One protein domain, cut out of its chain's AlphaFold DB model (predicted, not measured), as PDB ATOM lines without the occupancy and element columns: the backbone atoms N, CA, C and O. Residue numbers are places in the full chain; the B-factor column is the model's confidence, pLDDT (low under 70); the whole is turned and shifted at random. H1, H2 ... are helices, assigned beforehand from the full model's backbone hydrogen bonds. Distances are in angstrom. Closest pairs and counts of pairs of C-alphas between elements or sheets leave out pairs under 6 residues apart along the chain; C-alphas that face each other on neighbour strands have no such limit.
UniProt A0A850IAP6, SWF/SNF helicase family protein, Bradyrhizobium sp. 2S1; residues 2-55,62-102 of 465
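This is residues 2 to 55 and 62 to 102 of the 465 residues of the protein "SWF/SNF helicase family protein" of Bradyrhizobium sp. 2S1 (UniProt A0A850IAP6). Four helices, H1, H2, H3 and H5, stand side by side in a ring, each running opposite ways to its neighbours, and H4 packs on the outside, in the groove between H2 and H3. H2, H3 and H4 form a bundle, three helices side by side. The printed part has 95 residues, with five named helices, H1 to H5 in order, and no named strand: all helix. It is compact, with a radius of gyration of the C-alphas of 12.5 A and spans of 36 by 32 by 24 A.

Start with H3, residues 30 to 48; it touches H5, residues 83 to 100, opposite ways at a shallow tilt of 24 degrees, closest at the C-alphas of His 34 and Ser 97, 5.5 A. Residues 32 to 37 of H3 touch residues 22 to 26 of H2, residues 13 to 28, a hairpin; its closest C-alphas, Leu 26 and Phe 33, are 4.9 A apart. H4, residues 65 to 75, touches H2, closest at the C-alphas of Leu 18 and Ala 72, 6.0 A. H4 touches H3 the same way, at a shallow tilt of 34.6 degrees, only just short of steep; the C-alphas of Thr 36 and Asn 66 are closest, 6.1 A. H1, residues 2 to 8, touches H5, closest at the C-alphas of Tyr 5 and Asn 89, 6.0 A, and makes a hairpin with H2, closest at those of Arg 6 and Phe 19, 6.6 A. H2 and H5 are apart. Every O i to N i+4 pair is within hydrogen-bond range in H1 and H2; H3 has 14 of 15, H4 6 of 7, H5 13 of 14.

Find C-alpha 30 at (-5.513, 39.793, 12.458); H3 runs 26.2 A to C-alpha 48. H1 begins at C-alpha 2, (-12.730, 44.774, 22.466). H2 measures 22.7 A, H4 15.7 A, and H5 25.3 A, to C-alpha 100 at (-5.736, 33.624, 14.509).

The farthest C-alphas, Pro 55 and Asp 102, are 36.5 A apart. Residues 56 to 61 are not printed; C-alphas 55 and 62 are 17.1 A apart. No link printed whole is long. Look for pLDDT under 70 at residues 10 to 11, 50 to 55 and 62 to 67.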
ATOM      1  N   LEU A   2     -13.028  43.365  22.779       84.31
ATOM      2  CA  LEU A   2     -12.730  44.774  22.466       84.31
ATOM      3  C   LEU A   2     -13.791  45.720  23.072       84.31
ATOM      4  O   LEU A   2     -13.443  46.740  23.660       84.31
ATOM      5  N   ASP A   3     -15.068  45.325  23.047       83.00
ATOM      6  CA  ASP A   3     -16.144  46.058  23.735       83.00
ATOM      7  C   ASP A   3     -15.965  46.095  25.265       83.00
ATOM      8  O   ASP A   3     -16.147  47.143  25.879       83.00
ATOM      9  N   GLU A   4     -15.544  44.982  25.883       82.44
ATOM     10  CA  GLU A   4     -15.216  44.921  27.323       82.44
ATOM     11  C   GLU A   4     -14.054  45.864  27.666       82.44
ATOM     12  O   GLU A   4     -14.113  46.589  28.656       82.44
ATOM     13  N   TYR A   5     -13.012  45.896  26.824       82.44
ATOM     14  CA  TYR A   5     -11.873  46.799  26.977       82.44
ATOM     15  C   TYR A   5     -12.328  48.261  26.984       82.44
ATOM     16  O   TYR A   5     -11.936  49.037  27.856       82.44
ATOM     17  N   ARG A   6     -13.241  48.626  26.081       80.94
ATOM     18  CA  ARG A   6     -13.819  49.970  26.050       80.94
ATOM     19  C   ARG A   6     -14.645  50.290  27.293       80.94
ATOM     20  O   ARG A   6     -14.531  51.392  27.813       80.94
ATOM     21  N   GLN A   7     -15.474  49.351  27.749       77.62
ATOM     22  CA  GLN A   7     -16.299  49.516  28.953       77.62
ATOM     23  C   GLN A   7     -15.451  49.664  30.222       77.62
ATOM     24  O   GLN A   7     -15.866  50.351  31.149       77.62
ATOM     25  N   SER A   8     -14.265  49.047  30.253       71.19
ATOM     26  CA  SER A   8     -13.315  49.183  31.363       71.19
ATOM     27  C   SER A   8     -12.574  50.526  31.395       71.19
ATOM     28  O   SER A   8     -12.020  50.895  32.427       71.19
ATOM     29  N   SER A   9     -12.584  51.277  30.290       70.12
ATOM     30  CA  SER A   9     -12.027  52.628  30.227       70.12
ATOM     31  C   SER A   9     -13.046  53.658  30.729       70.12
ATOM     32  O   SER A   9     -14.249  53.517  30.528       70.12
ATOM     33  N   ALA A  10     -12.565  54.750  31.329       60.97
ATOM     34  CA  ALA A  10     -13.367  55.837  31.895       60.97
ATOM     35  C   ALA A  10     -14.148  56.684  30.858       60.97
ATOM     36  O   ALA A  10     -14.636  57.765  31.177       60.97
ATOM     37  N   GLY A  11     -14.291  56.212  29.612       66.44
ATOM     38  CA  GLY A  11     -15.234  56.762  28.631       66.44
ATOM     39  C   GLY A  11     -14.822  58.077  27.964       66.44
ATOM     40  O   GLY A  11     -15.645  58.711  27.299       66.44
ATOM     41  N   GLY A  12     -13.565  58.496  28.104       77.56
ATOM     42  CA  GLY A  12     -13.072  59.738  27.518       77.56
ATOM     43  C   GLY A  12     -12.922  59.701  25.988       77.56
ATOM     44  O   GLY A  12     -12.998  58.658  25.334       77.56
ATOM     45  N   THR A  13     -12.772  60.876  25.374       80.19
ATOM     46  CA  THR A  13     -12.730  61.025  23.909       80.19
ATOM     47  C   THR A  13     -11.489  60.385  23.287       80.19
ATOM     48  O   THR A  13     -11.587  59.795  22.212       80.19
ATOM     49  N   ARG A  14     -10.338  60.448  23.956       81.88
ATOM     50  CA  ARG A  14      -9.080  59.864  23.470       81.88
ATOM     51  C   ARG A  14      -9.087  58.347  23.618       81.88
ATOM     52  O   ARG A  14      -8.611  57.650  22.729       81.88
ATOM     53  N   ALA A  15      -9.685  57.826  24.688       80.31
ATOM     54  CA  ALA A  15      -9.883  56.389  24.845       80.31
ATOM     55  C   ALA A  15     -10.847  55.809  23.794       80.31
ATOM     56  O   ALA A  15     -10.593  54.737  23.246       80.31
ATOM     57  N   ARG A  16     -11.918  56.540  23.449       82.81
ATOM     58  CA  ARG A  16     -12.819  56.157  22.347       82.81
ATOM     59  C   ARG A  16     -12.110  56.167  20.987       82.81
ATOM     60  O   ARG A  16     -12.273  55.220  20.222       82.81
ATOM     61  N   PHE A  17     -11.264  57.163  20.733       82.88
ATOM     62  CA  PHE A  17     -10.434  57.209  19.526       82.88
ATOM     63  C   PHE A  17      -9.448  56.031  19.457       82.88
ATOM     64  O   PHE A  17      -9.336  55.375  18.425       82.88
ATOM     65  N   LEU A  18      -8.771  55.701  20.560       84.75
ATOM     66  CA  LEU A  18      -7.893  54.528  20.636       84.75
ATOM     67  C   LEU A  18      -8.658  53.227  20.338       84.75
ATOM     68  O   LEU A  18      -8.183  52.400  19.564       84.75
ATOM     69  N   PHE A  19      -9.854  53.063  20.911       88.56
ATOM     70  CA  PHE A  19     -10.731  51.929  20.615       88.56
ATOM     71  C   PHE A  19     -11.073  51.842  19.122       88.56
ATOM     72  O   PHE A  19     -10.939  50.770  18.533       88.56
ATOM     73  N   ALA A  20     -11.462  52.957  18.499       87.75
ATOM     74  CA  ALA A  20     -11.774  53.012  17.073       87.75
ATOM     75  C   ALA A  20     -10.574  52.588  16.205       87.75
ATOM     76  O   ALA A  20     -10.734  51.784  15.290       87.75
ATOM     77  N   ASN A  21      -9.361  53.038  16.542       88.44
ATOM     78  CA  ASN A  21      -8.138  52.633  15.839       88.44
ATOM     79  C   ASN A  21      -7.847  51.131  15.993       88.44
ATOM     80  O   ASN A  21      -7.557  50.450  15.010       88.44
ATOM     81  N   LEU A  22      -7.965  50.586  17.210       90.62
ATOM     82  CA  LEU A  22      -7.820  49.145  17.449       90.62
ATOM     83  C   LEU A  22      -8.850  48.336  16.645       90.62
ATOM     84  O   LEU A  22      -8.516  47.290  16.087       90.62
ATOM     85  N   GLN A  23     -10.084  48.833  16.542       92.06
ATOM     86  CA  GLN A  23     -11.141  48.207  15.752       92.06
ATOM     87  C   GLN A  23     -10.850  48.257  14.242       92.06
ATOM     88  O   GLN A  23     -10.990  47.239  13.568       92.06
ATOM     89  N   GLN A  24     -10.382  49.390  13.709       90.75
ATOM     90  CA  GLN A  24      -9.961  49.501  12.305       90.75
ATOM     91  C   GLN A  24      -8.815  48.537  11.972       90.75
ATOM     92  O   GLN A  24      -8.850  47.863  10.942       90.75
ATOM     93  N   ARG A  25      -7.829  48.405  12.871       91.19
ATOM     94  CA  ARG A  25      -6.728  47.440  12.724       91.19
ATOM     95  C   ARG A  25      -7.231  45.998  12.695       91.19
ATOM     96  O   ARG A  25      -6.804  45.235  11.832       91.19
ATOM     97  N   LEU A  26      -8.171  45.647  13.578       92.31
ATOM     98  CA  LEU A  26      -8.836  44.338  13.583       92.31
ATOM     99  C   LEU A  26      -9.570  44.060  12.268       92.31
ATOM    100  O   LEU A  26      -9.514  42.942  11.762       92.31
ATOM    101  N   PHE A  27     -10.247  45.062  11.707       92.00
ATOM    102  CA  PHE A  27     -10.976  44.900  10.448       92.00
ATOM    103  C   PHE A  27     -10.053  44.806   9.234       92.00
ATOM    104  O   PHE A  27     -10.442  44.202   8.235       92.00
ATOM    105  N   SER A  28      -8.834  45.338   9.333       92.25
ATOM    106  CA  SER A  28      -7.829  45.238   8.280       92.25
ATOM    107  C   SER A  28      -7.165  43.865   8.229       92.25
ATOM    108  O   SER A  28      -7.311  43.161   7.231       92.25
ATOM    109  N   SER A  29      -6.506  43.410   9.296       92.75
ATOM    110  CA  SER A  29      -6.015  42.027   9.388       92.75
ATOM    111  C   SER A  29      -5.733  41.624  10.832       92.75
ATOM    112  O   SER A  29      -5.349  42.447  11.665       92.75
ATOM    113  N   ILE A  30      -5.860  40.326  11.130       92.94
ATOM    114  CA  ILE A  30      -5.513  39.793  12.458       92.94
ATOM    115  C   ILE A  30      -4.018  40.004  12.743       92.94
ATOM    116  O   ILE A  30      -3.647  40.330  13.869       92.94
ATOM    117  N   ALA A  31      -3.165  39.891  11.719       90.12
ATOM    118  CA  ALA A  31      -1.732  40.145  11.830       90.12
ATOM    119  C   ALA A  31      -1.423  41.605  12.215       90.12
ATOM    120  O   ALA A  31      -0.656  41.839  13.154       90.12
ATOM    121  N   ALA A  32      -2.047  42.586  11.549       88.69
ATOM    122  CA  ALA A  32      -1.889  43.997  11.902       88.69
ATOM    123  C   ALA A  32      -2.414  44.280  13.314       88.69
ATOM    124  O   ALA A  32      -1.715  44.894  14.116       88.69
ATOM    125  N   PHE A  33      -3.592  43.756  13.661       93.12
ATOM    126  CA  PHE A  33      -4.159  43.899  15.000       93.12
ATOM    127  C   PHE A  33      -3.250  43.326  16.094       93.12
ATOM    128  O   PHE A  33      -3.002  43.992  17.096       93.12
ATOM    129  N   HIS A  34      -2.689  42.132  15.890       92.88
ATOM    130  CA  HIS A  34      -1.760  41.506  16.832       92.88
ATOM    131  C   HIS A  34      -0.501  42.356  17.066       92.88
ATOM    132  O   HIS A  34      -0.066  42.545  18.208       92.88
ATOM    133  N   ARG A  35       0.078  42.904  15.990       90.38
ATOM    134  CA  ARG A  35       1.233  43.811  16.072       90.38
ATOM    135  C   ARG A  35       0.883  45.077  16.845       90.38
ATOM    136  O   ARG A  35       1.592  45.424  17.789       90.38
ATOM    137  N   THR A  36      -0.249  45.699  16.522       91.31
ATOM    138  CA  THR A  36      -0.742  46.885  17.226       91.31
ATOM    139  C   THR A  36      -0.970  46.615  18.714       91.31
ATOM    140  O   THR A  36      -0.526  47.398  19.552       91.31
ATOM    141  N   LEU A  37      -1.599  45.489  19.068       92.00
ATOM    142  CA  LEU A  37      -1.798  45.093  20.464       92.00
ATOM    143  C   LEU A  37      -0.474  44.885  21.200       92.00
ATOM    144  O   LEU A  37      -0.368  45.238  22.370       92.00
ATOM    145  N   THR A  38       0.542  44.343  20.528       91.44
ATOM    146  CA  THR A  38       1.867  44.127  21.124       91.44
ATOM    147  C   THR A  38       2.522  45.457  21.495       91.44
ATOM    148  O   THR A  38       3.014  45.605  22.615       91.44
ATOM    149  N   THR A  39       2.496  46.441  20.592       89.50
ATOM    150  CA  THR A  39       2.998  47.798  20.865       89.50
ATOM    151  C   THR A  39       2.181  48.467  21.965       89.50
ATOM    152  O   THR A  39       2.737  48.925  22.960       89.50
ATOM    153  N   HIS A  40       0.853  48.419  21.851       89.56
ATOM    154  CA  HIS A  40      -0.058  48.986  22.838       89.56
ATOM    155  C   HIS A  40       0.175  48.408  24.246       89.56
ATOM    156  O   HIS A  40       0.286  49.158  25.216       89.56
ATOM    157  N   ARG A  41       0.355  47.084  24.360       90.44
ATOM    158  CA  ARG A  41       0.706  46.402  25.613       90.44
ATOM    159  C   ARG A  41       2.016  46.925  26.194       90.44
ATOM    160  O   ARG A  41       2.059  47.232  27.382       90.44
ATOM    161  N   LYS A  42       3.079  47.032  25.387       88.19
ATOM    162  CA  LYS A  42       4.379  47.562  25.842       88.19
ATOM    163  C   LYS A  42       4.227  48.976  26.402       88.19
ATOM    164  O   LYS A  42       4.721  49.252  27.492       88.19
ATOM    165  N   SER A  43       3.487  49.838  25.704       85.69
ATOM    166  CA  SER A  43       3.220  51.205  26.153       85.69
ATOM    167  C   SER A  43       2.373  51.262  27.432       85.69
ATOM    168  O   SER A  43       2.550  52.188  28.220       85.69
ATOM    169  N   LEU A  44       1.463  50.308  27.660       85.81
ATOM    170  CA  LEU A  44       0.706  50.196  28.914       85.81
ATOM    171  C   LEU A  44       1.588  49.712  30.076       85.81
ATOM    172  O   LEU A  44       1.546  50.309  31.149       85.81
ATOM    173  N   VAL A  45       2.417  48.683  29.861       86.38
ATOM    174  CA  VAL A  45       3.314  48.118  30.888       86.38
ATOM    175  C   VAL A  45       4.346  49.146  31.344       86.38
ATOM    176  O   VAL A  45       4.412  49.435  32.537       86.38
ATOM    177  N   LYS A  46       5.053  49.789  30.402       83.00
ATOM    178  CA  LYS A  46       6.042  50.845  30.693       83.00
ATOM    179  C   LYS A  46       5.457  51.968  31.561       83.00
ATOM    180  O   LYS A  46       6.157  52.561  32.370       83.00
ATOM    181  N   LYS A  47       4.159  52.250  31.402       72.88
ATOM    182  CA  LYS A  47       3.434  53.257  32.189       72.88
ATOM    183  C   LYS A  47       2.923  52.748  33.532       72.88
ATOM    184  O   LYS A  47       2.758  53.561  34.429       72.88
ATOM    185  N   SER A  48       2.633  51.454  33.666       76.62
ATOM    186  CA  SER A  48       2.244  50.859  34.952       76.62
ATOM    187  C   SER A  48       3.409  50.774  35.945       76.62
ATOM    188  O   SER A  48       3.177  50.664  37.143       76.62
ATOM    189  N   GLU A  49       4.642  50.851  35.438       75.19
ATOM    190  CA  GLU A  49       5.893  50.744  36.197       75.19
ATOM    191  C   GLU A  49       6.502  52.115  36.582       75.19
ATOM    192  O   GLU A  49       7.619  52.151  37.085       75.19
ATOM    193  N   ASP A  50       5.794  53.238  36.370       56.28
ATOM    194  CA  ASP A  50       6.245  54.611  36.706       56.28
ATOM    195  C   ASP A  50       7.640  54.998  36.150       56.28
ATOM    196  O   ASP A  50       8.363  55.813  36.723       56.28
ATOM    197  N   CYS A  51       8.035  54.471  34.986       45.69
ATOM    198  CA  CYS A  51       9.203  54.989  34.271       45.69
ATOM    199  C   CYS A  51       8.827  56.238  33.467       45.69
ATOM    200  O   CYS A  51       8.080  56.149  32.489       45.69
ATOM    201  N   ASP A  52       9.383  57.383  33.868       42.75
ATOM    202  CA  ASP A  52       9.294  58.676  33.184       42.75
ATOM    203  C   ASP A  52       9.666  58.537  31.693       42.75
ATOM    204  O   ASP A  52      10.823  58.242  31.362       42.75
ATOM    205  N   PRO A  53       8.716  58.672  30.752       46.78
ATOM    206  CA  PRO A  53       9.053  58.759  29.351       46.78
ATOM    207  C   PRO A  53       9.387  60.224  29.067       46.78
ATOM    208  O   PRO A  53       8.492  61.064  28.994       46.78
ATOM    209  N   GLY A  54      10.676  60.523  28.894       42.91
ATOM    210  CA  GLY A  54      11.112  61.811  28.352       42.91
ATOM    211  C   GLY A  54      10.343  62.166  27.066       42.91
ATOM    212  O   GLY A  54       9.858  61.263  26.373       42.91
ATOM    213  N   PRO A  55      10.194  63.464  26.753       40.50
ATOM    214  CA  PRO A  55       9.317  63.928  25.687       40.50
ATOM    215  C   PRO A  55       9.784  63.366  24.343       40.50
ATOM    216  O   PRO A  55      10.816  63.762  23.809       40.50
ATOM    217  N   LEU A  62       5.484  61.777   9.682       42.59
ATOM    218  CA  LEU A  62       6.197  60.561   9.234       42.59
ATOM    219  C   LEU A  62       6.143  59.371  10.221       42.59
ATOM    220  O   LEU A  62       6.996  58.486  10.170       42.59
ATOM    221  N   LEU A  63       5.155  59.330  11.119       48.38
ATOM    222  CA  LEU A  63       4.988  58.233  12.085       48.38
ATOM    223  C   LEU A  63       4.587  56.923  11.377       48.38
ATOM    224  O   LEU A  63       3.676  56.933  10.544       48.38
ATOM    225  N   ASP A  64       5.223  55.792  11.724       61.84
ATOM    226  CA  ASP A  64       4.688  54.469  11.366       61.84
ATOM    227  C   ASP A  64       3.308  54.307  12.017       61.84
ATOM    228  O   ASP A  64       3.016  54.888  13.070       61.84
ATOM    229  N   ASP A  65       2.452  53.465  11.440       68.19
ATOM    230  CA  ASP A  65       1.091  53.271  11.935       68.19
ATOM    231  C   ASP A  65       1.079  52.816  13.416       68.19
ATOM    232  O   ASP A  65       0.083  52.969  14.130       68.19
ATOM    233  N   ASN A  66       2.169  52.187  13.876       66.00
ATOM    234  CA  ASN A  66       2.363  51.748  15.258       66.00
ATOM    235  C   ASN A  66       2.797  52.882  16.198       66.00
ATOM    236  O   ASN A  66       2.383  52.885  17.360       66.00
ATOM    237  N   ASP A  67       3.545  53.867  15.703       67.31
ATOM    238  CA  ASP A  67       3.956  55.032  16.491       67.31
ATOM    239  C   ASP A  67       2.737  55.920  16.793       67.31
ATOM    240  O   ASP A  67       2.558  56.399  17.914       67.31
ATOM    241  N   ALA A  68       1.808  56.039  15.835       70.62
ATOM    242  CA  ALA A  68       0.522  56.704  16.050       70.62
ATOM    243  C   ALA A  68      -0.292  56.057  17.190       70.62
ATOM    244  O   ALA A  68      -0.941  56.751  17.980       70.62
ATOM    245  N   ILE A  69      -0.230  54.727  17.326       77.38
ATOM    246  CA  ILE A  69      -0.900  53.993  18.411       77.38
ATOM    247  C   ILE A  69      -0.210  54.234  19.750       77.38
ATOM    248  O   ILE A  69      -0.893  54.388  20.768       77.38
ATOM    249  N   GLU A  70       1.120  54.283  19.783       75.44
ATOM    250  CA  GLU A  70       1.861  54.619  20.998       75.44
ATOM    251  C   GLU A  70       1.492  56.025  21.498       75.44
ATOM    252  O   GLU A  70       1.146  56.195  22.677       75.44
ATOM    253  N   VAL A  71       1.439  57.003  20.588       75.50
ATOM    254  CA  VAL A  71       0.987  58.373  20.872       75.50
ATOM    255  C   VAL A  71      -0.462  58.385  21.367       75.50
ATOM    256  O   VAL A  71      -0.740  58.953  22.427       75.50
ATOM    257  N   ALA A  72      -1.388  57.708  20.682       76.56
ATOM    258  CA  ALA A  72      -2.791  57.629  21.101       76.56
ATOM    259  C   ALA A  72      -2.940  56.989  22.496       76.56
ATOM    260  O   ALA A  72      -3.677  57.487  23.350       76.56
ATOM    261  N   THR A  73      -2.166  55.937  22.772       78.88
ATOM    262  CA  THR A  73      -2.098  55.281  24.089       78.88
ATOM    263  C   THR A  73      -1.543  56.222  25.159       78.88
ATOM    264  O   THR A  73      -1.897  56.131  26.335       78.88
ATOM    265  N   HIS A  74      -0.623  57.118  24.800       78.00
ATOM    266  CA  HIS A  74      -0.113  58.153  25.700       78.00
ATOM    267  C   HIS A  74      -1.164  59.208  26.018       78.00
ATOM    268  O   HIS A  74      -1.413  59.496  27.188       78.00
ATOM    269  N   GLN A  75      -1.842  59.719  25.000       77.19
ATOM    270  CA  GLN A  75      -2.844  60.763  25.164       77.19
ATOM    271  C   GLN A  75      -4.078  60.280  25.944       77.19
ATOM    272  O   GLN A  75      -4.641  61.051  26.726       77.19
ATOM    273  N   ALA A  76      -4.473  59.012  25.782       76.81
ATOM    274  CA  ALA A  76      -5.620  58.407  26.463       76.81
ATOM    275  C   ALA A  76      -5.352  57.990  27.925       76.81
ATOM    276  O   ALA A  76      -6.269  57.509  28.588       76.81
ATOM    277  N   LYS A  77      -4.131  58.179  28.459       71.75
ATOM    278  CA  LYS A  77      -3.704  57.696  29.792       71.75
ATOM    279  C   LYS A  77      -4.700  58.020  30.910       71.75
ATOM    280  O   LYS A  77      -5.107  57.121  31.635       71.75
ATOM    281  N   GLY A  78      -5.098  59.288  31.036       70.00
ATOM    282  CA  GLY A  78      -6.015  59.737  32.094       70.00
ATOM    283  C   GLY A  78      -7.444  59.203  31.955       70.00
ATOM    284  O   GLY A  78      -8.222  59.275  32.898       70.00
ATOM    285  N   GLU A  79      -7.786  58.651  30.792       79.69
ATOM    286  CA  GLU A  79      -9.123  58.169  30.448       79.69
ATOM    287  C   GLU A  79      -9.204  56.633  30.440       79.69
ATOM    288  O   GLU A  79     -10.290  56.066  30.354       79.69
ATOM    289  N   LEU A  80      -8.072  55.929  30.525       73.12
ATOM    290  CA  LEU A  80      -8.009  54.464  30.472       73.12
ATOM    291  C   LEU A  80      -8.422  53.784  31.788       73.12
ATOM    292  O   LEU A  80      -8.685  52.589  31.778       73.12
ATOM    293  N   GLY A  81      -8.563  54.533  32.888       78.12
ATOM    294  CA  GLY A  81      -9.030  53.993  34.168       78.12
ATOM    295  C   GLY A  81      -8.028  53.011  34.788       78.12
ATOM    296  O   GLY A  81      -6.883  53.377  35.051       78.12
ATOM    297  N   ASP A  82      -8.462  51.771  35.038       84.50
ATOM    298  CA  ASP A  82      -7.622  50.718  35.622       84.50
ATOM    299  C   ASP A  82      -6.666  50.110  34.577       84.50
ATOM    300  O   ASP A  82      -7.034  49.256  33.766       84.50
ATOM    301  N   LEU A  83      -5.397  50.524  34.641       83.25
ATOM    302  CA  LEU A  83      -4.342  50.036  33.753       83.25
ATOM    303  C   LEU A  83      -4.087  48.527  33.886       83.25
ATOM    304  O   LEU A  83      -3.732  47.896  32.892       83.25
ATOM    305  N   LYS A  84      -4.278  47.921  35.065       85.81
ATOM    306  CA  LYS A  84      -4.082  46.470  35.237       85.81
ATOM    307  C   LYS A  84      -5.176  45.693  34.516       85.81
ATOM    308  O   LYS A  84      -4.871  44.742  33.796       85.81
ATOM    309  N   ALA A  85      -6.429  46.128  34.650       86.06
ATOM    310  CA  ALA A  85      -7.546  45.558  33.899       86.06
ATOM    311  C   ALA A  85      -7.370  45.754  32.382       86.06
ATOM    312  O   ALA A  85      -7.589  44.821  31.606       86.06
ATOM    313  N   ALA A  86      -6.906  46.934  31.954       86.25
ATOM    314  CA  ALA A  86      -6.596  47.223  30.555       86.25
ATOM    315  C   ALA A  86      -5.525  46.271  29.990       86.25
ATOM    316  O   ALA A  86      -5.733  45.680  28.929       86.25
ATOM    317  N   ILE A  87      -4.417  46.060  30.713       89.25
ATOM    318  CA  ILE A  87      -3.356  45.115  30.324       89.25
ATOM    319  C   ILE A  87      -3.904  43.688  30.240       89.25
ATOM    320  O   ILE A  87      -3.680  43.015  29.236       89.25
ATOM    321  N   ALA A  88      -4.684  43.241  31.229       90.81
ATOM    322  CA  ALA A  88      -5.276  41.902  31.221       90.81
ATOM    323  C   ALA A  88      -6.210  41.681  30.015       90.81
ATOM    324  O   ALA A  88      -6.212  40.615  29.400       90.81
ATOM    325  N   ASN A  89      -6.989  42.697  29.634       90.19
ATOM    326  CA  ASN A  89      -7.824  42.661  28.434       90.19
ATOM    327  C   ASN A  89      -6.987  42.554  27.152       90.19
ATOM    328  O   ASN A  89      -7.306  41.746  26.278       90.19
ATOM    329  N   VAL A  90      -5.909  43.334  27.050       91.19
ATOM    330  CA  VAL A  90      -4.973  43.274  25.918       91.19
ATOM    331  C   VAL A  90      -4.283  41.911  25.838       91.19
ATOM    332  O   VAL A  90      -4.191  41.357  24.746       91.19
ATOM    333  N   ASP A  91      -3.899  41.317  26.967       93.31
ATOM    334  CA  ASP A  91      -3.291  39.982  27.029       93.31
ATOM    335  C   ASP A  91      -4.238  38.890  26.524       93.31
ATOM    336  O   ASP A  91      -3.838  38.037  25.725       93.31
ATOM    337  N   ARG A  92      -5.523  38.952  26.897       94.31
ATOM    338  CA  ARG A  92      -6.546  38.044  26.351       94.31
ATOM    339  C   ARG A  92      -6.691  38.197  24.834       94.31
ATOM    340  O   ARG A  92      -6.758  37.198  24.118       94.31
ATOM    341  N   MET A  93      -6.705  39.431  24.326       94.62
ATOM    342  CA  MET A  93      -6.778  39.685  22.882       94.62
ATOM    343  C   MET A  93      -5.505  39.237  22.142       94.62
ATOM    344  O   MET A  93      -5.589  38.729  21.021       94.62
ATOM    345  N   LEU A  94      -4.330  39.366  22.763       94.69
ATOM    346  CA  LEU A  94      -3.063  38.868  22.224       94.69
ATOM    347  C   LEU A  94      -3.046  37.346  22.122       94.69
ATOM    348  O   LEU A  94      -2.642  36.832  21.084       94.69
ATOM    349  N   ALA A  95      -3.537  36.635  23.139       93.94
ATOM    350  CA  ALA A  95      -3.620  35.176  23.115       93.94
ATOM    351  C   ALA A  95      -4.465  34.666  21.933       93.94
ATOM    352  O   ALA A  95      -4.081  33.721  21.251       93.94
ATOM    353  N   ILE A  96      -5.584  35.331  21.645       92.94
ATOM    354  CA  ILE A  96      -6.479  34.946  20.544       92.94
ATOM    355  C   ILE A  96      -5.891  35.323  19.189       92.94
ATOM    356  O   ILE A  96      -5.873  34.510  18.267       92.94
ATOM    357  N   SER A  97      -5.387  36.551  19.059       93.56
ATOM    358  CA  SER A  97      -4.800  37.021  17.801       93.56
ATOM    359  C   SER A  97      -3.513  36.276  17.437       93.56
ATOM    360  O   SER A  97      -3.239  36.108  16.255       93.56
ATOM    361  N   ALA A  98      -2.760  35.768  18.421       92.06
ATOM    362  CA  ALA A  98      -1.593  34.920  18.187       92.06
ATOM    363  C   ALA A  98      -1.954  33.611  17.476       92.06
ATOM    364  O   ALA A  98      -1.207  33.174  16.612       92.06
ATOM    365  N   VAL A  99      -3.101  33.010  17.810       89.69
ATOM    366  CA  VAL A  99      -3.600  31.809  17.123       89.69
ATOM    367  C   VAL A  99      -4.196  32.181  15.766       89.69
ATOM    368  O   VAL A  99      -3.929  31.521  14.771       89.69
ATOM    369  N   GLY A 100      -4.992  33.252  15.714       86.38
ATOM    370  CA  GLY A 100      -5.736  33.624  14.509       86.38
ATOM    371  C   GLY A 100      -4.888  34.179  13.362       86.38
ATOM    372  O   GLY A 100      -5.287  34.045  12.213       86.38
ATOM    373  N   ARG A 101      -3.738  34.807  13.642       85.12
ATOM    374  CA  ARG A 101      -2.917  35.489  12.618       85.12
ATOM    375  C   ARG A 101      -2.306  34.549  11.571       85.12
ATOM    376  O   ARG A 101      -1.986  35.012  10.480       85.12
ATOM    377  N   ASP A 102      -2.139  33.276  11.931       83.44
ATOM    378  CA  ASP A 102      -1.494  32.246  11.111       83.44
ATOM    379  C   ASP A 102      -2.525  31.300  10.456       83.44
ATOM    380  O   ASP A 102      -2.159  30.401   9.702       83.44
TER     381      ASP A 102